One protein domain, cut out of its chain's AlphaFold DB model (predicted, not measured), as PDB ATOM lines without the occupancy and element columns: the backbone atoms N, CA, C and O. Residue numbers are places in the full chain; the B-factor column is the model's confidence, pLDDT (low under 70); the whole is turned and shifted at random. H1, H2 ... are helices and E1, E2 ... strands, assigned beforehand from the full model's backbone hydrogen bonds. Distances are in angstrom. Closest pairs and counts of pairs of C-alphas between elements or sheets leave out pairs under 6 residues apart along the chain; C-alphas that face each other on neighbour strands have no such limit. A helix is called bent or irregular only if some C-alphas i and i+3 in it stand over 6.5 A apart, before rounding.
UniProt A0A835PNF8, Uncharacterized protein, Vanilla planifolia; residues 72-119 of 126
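Overview. This is residues 72 to 119 of the 126 residues of an uncharacterized protein of Vanilla planifolia (UniProt A0A835PNF8). One long helix, H1, makes nearly the whole length of the model, and the short stretch before it, residues 72 to 81 with the strand E1, folds into a small hook at its first end. Residues 90 to 119 stick out from the hook. The printed part has 48 residues with one named strand and then one named helix, and is mostly helix. It is an extended rod of 58 by 17 by 7 A, with a radius of gyration of the C-alphas of 18.1 A.

Arrangement. H1, residues 82 to 117, is not bent; 31 of its 32 O i to N i+4 pairs are within hydrogen-bond range. A tight link of 2 residues joins it to E1, residues 77 to 79. The closest C-alphas of the two, those of Phe 79 and Arg 85, are 5.9 A apart. E1 pairs with no named strand, but residues 72 to 73 pair with its residues 77 to 78, antiparallel.

Along the chain. H1 measures 51.8 A from C-alpha 82 at (186.587, 143.110, 226.848) to C-alpha 117 at (178.097, 136.979, 176.138). E1 begins at C-alpha 77, (179.019, 133.709, 223.486).

Size, cuts and confidence. The C-alphas farthest apart, those of Cys 80 and Arg 119, are 58.0 A apart. The printed part has no cut. Its mean pLDDT is 80.1; residues 76, 107, 111 and 113 to 119 are under 70.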
ATOM      1  N   MET A  72     179.524 139.398 227.643       77.94
ATOM      2  CA  MET A  72     178.675 138.765 226.624       77.94
ATOM      3  C   MET A  72     178.590 139.599 225.337       77.94
ATOM      4  O   MET A  72     178.610 140.834 225.371       77.94
ATOM      5  N   TYR A  73     178.437 138.914 224.203       79.19
ATOM      6  CA  TYR A  73     178.032 139.488 222.914       79.19
ATOM      7  C   TYR A  73     176.968 138.581 222.284       79.19
ATOM      8  O   TYR A  73     177.108 137.363 222.296       79.19
ATOM      9  N   GLY A  74     175.862 139.156 221.804       74.19
ATOM     10  CA  GLY A  74     174.761 138.412 221.169       74.19
ATOM     11  C   GLY A  74     173.929 137.488 222.077       74.19
ATOM     12  O   GLY A  74     172.824 137.127 221.696       74.19
ATOM     13  N   GLY A  75     174.413 137.141 223.276       73.31
ATOM     14  CA  GLY A  75     173.764 136.194 224.196       73.31
ATOM     15  C   GLY A  75     174.138 134.724 223.956       73.31
ATOM     16  O   GLY A  75     173.786 133.877 224.768       73.31
ATOM     17  N   GLU A  76     174.878 134.436 222.883       68.38
ATOM     18  CA  GLU A  76     175.323 133.083 222.509       68.38
ATOM     19  C   GLU A  76     176.779 132.801 222.925       68.38
ATOM     20  O   GLU A  76     177.157 131.643 223.074       68.38
ATOM     21  N   GLU A  77     177.598 133.839 223.143       74.50
ATOM     22  CA  GLU A  77     179.019 133.709 223.486       74.50
ATOM     23  C   GLU A  77     179.428 134.614 224.658       74.50
ATOM     24  O   GLU A  77     178.986 135.766 224.780       74.50
ATOM     25  N   ALA A  78     180.342 134.100 225.485       81.94
ATOM     26  CA  ALA A  78     181.003 134.839 226.554       81.94
ATOM     27  C   ALA A  78     182.526 134.897 226.373       81.94
ATOM     28  O   ALA A  78     183.163 134.021 225.782       81.94
ATOM     29  N   PHE A  79     183.115 135.949 226.935       85.19
ATOM     30  CA  PHE A  79     184.521 136.307 226.801       85.19
ATOM     31  C   PHE A  79     185.113 136.627 228.175       85.19
ATOM     32  O   PHE A  79     184.449 137.208 229.036       85.19
ATOM     33  N   CYS A  80     186.377 136.249 228.397       83.94
ATOM     34  CA  CYS A  80     187.044 136.464 229.687       83.94
ATOM     35  C   CYS A  80     187.586 137.889 229.888       83.94
ATOM     36  O   CYS A  80     188.165 138.174 230.933       83.94
ATOM     37  N   SER A  81     187.468 138.744 228.873       85.88
ATOM     38  CA  SER A  81     187.886 140.145 228.872       85.88
ATOM     39  C   SER A  81     187.125 140.914 227.792       85.88
ATOM     40  O   SER A  81     186.571 140.319 226.861       85.88
ATOM     41  N   GLU A  82     187.133 142.243 227.891       85.88
ATOM     42  CA  GLU A  82     186.587 143.110 226.848       85.88
ATOM     43  C   GLU A  82     187.370 143.004 225.528       85.88
ATOM     44  O   GLU A  82     186.747 143.007 224.469       85.88
ATOM     45  N   ASP A  83     188.693 142.804 225.563       90.38
ATOM     46  CA  ASP A  83     189.512 142.633 224.351       90.38
ATOM     47  C   ASP A  83     189.017 141.467 223.482       90.38
ATOM     48  O   ASP A  83     188.787 141.634 222.287       90.38
ATOM     49  N   CYS A  84     188.740 140.308 224.092       87.12
ATOM     50  CA  CYS A  84     188.182 139.161 223.373       87.12
ATOM     51  C   CYS A  84     186.759 139.430 222.846       87.12
ATOM     52  O   CYS A  84     186.350 138.841 221.850       87.12
ATOM     53  N   ARG A  85     185.992 140.337 223.466       88.31
ATOM     54  CA  ARG A  85     184.699 140.771 222.917       88.31
ATOM     55  C   ARG A  85     184.888 141.663 221.681       88.31
ATOM     56  O   ARG A  85     184.138 141.531 220.716       88.31
ATOM     57  N   LEU A  86     185.874 142.559 221.697       90.31
ATOM     58  CA  LEU A  86     186.190 143.454 220.577       90.31
ATOM     59  C   LEU A  86     186.755 142.685 219.373       90.31
ATOM     60  O   LEU A  86     186.325 142.915 218.244       90.31
ATOM     61  N   GLU A  87     187.642 141.722 219.613       91.31
ATOM     62  CA  GLU A  87     188.213 140.848 218.580       91.31
ATOM     63  C   GLU A  87     187.122 140.028 217.859       91.31
ATOM     64  O   GLU A  87     187.157 139.883 216.634       91.31
ATOM     65  N   ARG A  88     186.074 139.592 218.577       89.44
ATOM     66  CA  ARG A  88     184.899 138.944 217.967       89.44
ATOM     67  C   ARG A  88     184.156 139.886 217.019       89.44
ATOM     68  O   ARG A  88     183.852 139.499 215.892       89.44
ATOM     69  N   MET A  89     183.917 141.130 217.441       88.94
ATOM     70  CA  MET A  89     183.268 142.144 216.599       88.94
ATOM     71  C   MET A  89     184.080 142.454 215.332       88.94
ATOM     72  O   MET A  89     183.496 142.632 214.262       88.94
ATOM     73  N   GLU A  90     185.413 142.511 215.425       92.12
ATOM     74  CA  GLU A  90     186.279 142.739 214.264       92.12
ATOM     75  C   GLU A  90     186.268 141.547 213.295       92.12
ATOM     76  O   GLU A  90     186.094 141.741 212.088       92.12
ATOM     77  N   MET A  91     186.369 140.318 213.811       90.38
ATOM     78  CA  MET A  91     186.270 139.097 213.009       90.38
ATOM     79  C   MET A  91     184.931 139.019 212.262       90.38
ATOM     80  O   MET A  91     184.914 138.799 211.048       90.38
ATOM     81  N   ASP A  92     183.812 139.272 212.941       89.25
ATOM     82  CA  ASP A  92     182.486 139.235 212.322       89.25
ATOM     83  C   ASP A  92     182.317 140.364 211.285       89.25
ATOM     84  O   ASP A  92     181.789 140.141 210.189       89.25
ATOM     85  N   ALA A  93     182.857 141.562 211.551       92.56
ATOM     86  CA  ALA A  93     182.894 142.663 210.585       92.56
ATOM     87  C   ALA A  93     183.777 142.359 209.356       92.56
ATOM     88  O   ALA A  93     183.462 142.794 208.239       92.56
ATOM     89  N   ALA A  94     184.868 141.607 209.525       93.69
ATOM     90  CA  ALA A  94     185.716 141.131 208.436       93.69
ATOM     91  C   ALA A  94     185.002 140.060 207.594       93.69
ATOM     92  O   ALA A  94     184.991 140.157 206.362       93.69
ATOM     93  N   VAL A  95     184.328 139.099 208.237       92.31
ATOM     94  CA  VAL A  95     183.498 138.079 207.575       92.31
ATOM     95  C   VAL A  95     182.359 138.729 206.787       92.31
ATOM     96  O   VAL A  95     182.162 138.397 205.616       92.31
ATOM     97  N   GLU A  96     181.649 139.704 207.354       91.94
ATOM     98  CA  GLU A  96     180.596 140.433 206.640       91.94
ATOM     99  C   GLU A  96     181.143 141.293 205.494       91.94
ATOM    100  O   GLU A  96     180.562 141.318 204.405       91.94
ATOM    101  N   ARG A  97     182.306 141.936 205.659       91.81
ATOM    102  CA  ARG A  97     182.988 142.623 204.551       91.81
ATOM    103  C   ARG A  97     183.366 141.640 203.435       91.81
ATOM    104  O   ARG A  97     183.153 141.960 202.266       91.81
ATOM    105  N   ALA A  98     183.834 140.435 203.759       92.75
ATOM    106  CA  ALA A  98     184.145 139.394 202.778       92.75
ATOM    107  C   ALA A  98     182.891 138.815 202.096       92.75
ATOM    108  O   ALA A  98     182.877 138.622 200.877       92.75
ATOM    109  N   ARG A  99     181.789 138.612 202.826       92.06
ATOM    110  CA  ARG A  99     180.478 138.231 202.265       92.06
ATOM    111  C   ARG A  99     179.937 139.308 201.323       92.06
ATOM    112  O   ARG A  99     179.462 138.996 200.230       92.06
ATOM    113  N   ARG A 100     180.077 140.587 201.684       89.50
ATOM    114  CA  ARG A 100     179.742 141.726 200.812       89.50
ATOM    115  C   ARG A 100     180.633 141.765 199.572       89.50
ATOM    116  O   ARG A 100     180.090 141.887 198.475       89.50
ATOM    117  N   MET A 101     181.953 141.589 199.705       86.69
ATOM    118  CA  MET A 101     182.865 141.577 198.552       86.69
ATOM    119  C   MET A 101     182.563 140.407 197.611       86.69
ATOM    120  O   MET A 101     182.466 140.606 196.409       86.69
ATOM    121  N   THR A 102     182.342 139.197 198.131       88.88
ATOM    122  CA  THR A 102     182.049 138.011 197.309       88.88
ATOM    123  C   THR A 102     180.677 138.105 196.642       88.88
ATOM    124  O   THR A 102     180.539 137.735 195.474       88.88
ATOM    125  N   ARG A 103     179.665 138.672 197.315       86.69
ATOM    126  CA  ARG A 103     178.366 138.999 196.701       86.69
ATOM    127  C   ARG A 103     178.505 140.065 195.612       86.69
ATOM    128  O   ARG A 103     177.927 139.891 194.542       86.69
ATOM    129  N   ALA A 104     179.291 141.117 195.846       83.75
ATOM    130  CA  ALA A 104     179.584 142.142 194.848       83.75
ATOM    131  C   ALA A 104     180.326 141.548 193.641       83.75
ATOM    132  O   ALA A 104     179.866 141.726 192.519       83.75
ATOM    133  N   MET A 105     181.373 140.748 193.866       79.56
ATOM    134  CA  MET A 105     182.149 140.045 192.837       79.56
ATOM    135  C   MET A 105     181.275 139.092 192.006       79.56
ATOM    136  O   MET A 105     181.402 139.022 190.789       79.56
ATOM    137  N   ARG A 106     180.312 138.401 192.634       81.44
ATOM    138  CA  ARG A 106     179.303 137.569 191.946       81.44
ATOM    139  C   ARG A 106     178.270 138.378 191.152       81.44
ATOM    140  O   ARG A 106     177.596 137.803 190.295       81.44
ATOM    141  N   CYS A 107     178.096 139.664 191.442       69.44
ATOM    142  CA  CYS A 107     177.239 140.572 190.678       69.44
ATOM    143  C   CYS A 107     178.014 141.276 189.558       69.44
ATOM    144  O   CYS A 107     177.491 141.372 188.453       69.44
ATOM    145  N   THR A 108     179.255 141.712 189.798       75.12
ATOM    146  CA  THR A 108     180.131 142.267 188.756       75.12
ATOM    147  C   THR A 108     180.490 141.194 187.741       75.12
ATOM    148  O   THR A 108     180.246 141.412 186.567       75.12
ATOM    149  N   SER A 109     180.917 140.001 188.169       77.19
ATOM    150  CA  SER A 109     181.194 138.875 187.267       77.19
ATOM    151  C   SER A 109     179.965 138.463 186.450       77.19
ATOM    152  O   SER A 109     180.093 138.196 185.264       77.19
ATOM    153  N   ARG A 110     178.748 138.481 187.017       72.56
ATOM    154  CA  ARG A 110     177.531 138.237 186.218       72.56
ATOM    155  C   ARG A 110     177.221 139.357 185.226       72.56
ATOM    156  O   ARG A 110     176.727 139.051 184.149       72.56
ATOM    157  N   ARG A 111     177.521 140.618 185.553       64.94
ATOM    158  CA  ARG A 111     177.395 141.743 184.612       64.94
ATOM    159  C   ARG A 111     178.440 141.660 183.502       64.94
ATOM    160  O   ARG A 111     178.045 141.644 182.347       64.94
ATOM    161  N   THR A 112     179.718 141.466 183.825       72.44
ATOM    162  CA  THR A 112     180.776 141.327 182.815       72.44
ATOM    163  C   THR A 112     180.576 140.086 181.948       72.44
ATOM    164  O   THR A 112     180.758 140.165 180.743       72.44
ATOM    165  N   MET A 113     180.119 138.956 182.502       58.50
ATOM    166  CA  MET A 113     179.764 137.780 181.696       58.50
ATOM    167  C   MET A 113     178.529 138.019 180.817       58.50
ATOM    168  O   MET A 113     178.491 137.512 179.700       58.50
ATOM    169  N   ALA A 114     177.542 138.803 181.266       66.50
ATOM    170  CA  ALA A 114     176.408 139.207 180.428       66.50
ATOM    171  C   ALA A 114     176.819 140.202 179.325       66.50
ATOM    172  O   ALA A 114     176.307 140.119 178.215       66.50
ATOM    173  N   GLU A 115     177.774 141.093 179.597       58.38
ATOM    174  CA  GLU A 115     178.357 142.031 178.627       58.38
ATOM    175  C   GLU A 115     179.245 141.312 177.596       58.38
ATOM    176  O   GLU A 115     179.180 141.621 176.408       58.38
ATOM    177  N   ILE A 116     180.030 140.313 178.021       59.59
ATOM    178  CA  ILE A 116     180.871 139.476 177.149       59.59
ATOM    179  C   ILE A 116     179.994 138.570 176.271       59.59
ATOM    180  O   ILE A 116     180.104 138.621 175.049       59.59
ATOM    181  N   CYS A 117     179.057 137.821 176.866       52.94
ATOM    182  CA  CYS A 117     178.097 136.979 176.138       52.94
ATOM    183  C   CYS A 117     177.172 137.811 175.224       52.94
ATOM    184  O   CYS A 117     176.815 137.394 174.124       52.94
ATOM    185  N   GLY A 118     176.837 139.040 175.632       52.91
ATOM    186  CA  GLY A 118     176.072 139.991 174.825       52.91
ATOM    187  C   GLY A 118     176.807 140.513 173.585       52.91
ATOM    188  O   GLY A 118     176.156 141.030 172.677       52.91
ATOM    189  N   ARG A 119     178.140 140.367 173.501       50.97
ATOM    190  CA  ARG A 119     178.939 140.886 172.378       50.97
ATOM    191  C   ARG A 119     179.077 139.910 171.203       50.97
ATOM    192  O   ARG A 119     179.375 140.351 170.097       50.97
TER     193      ARG A 119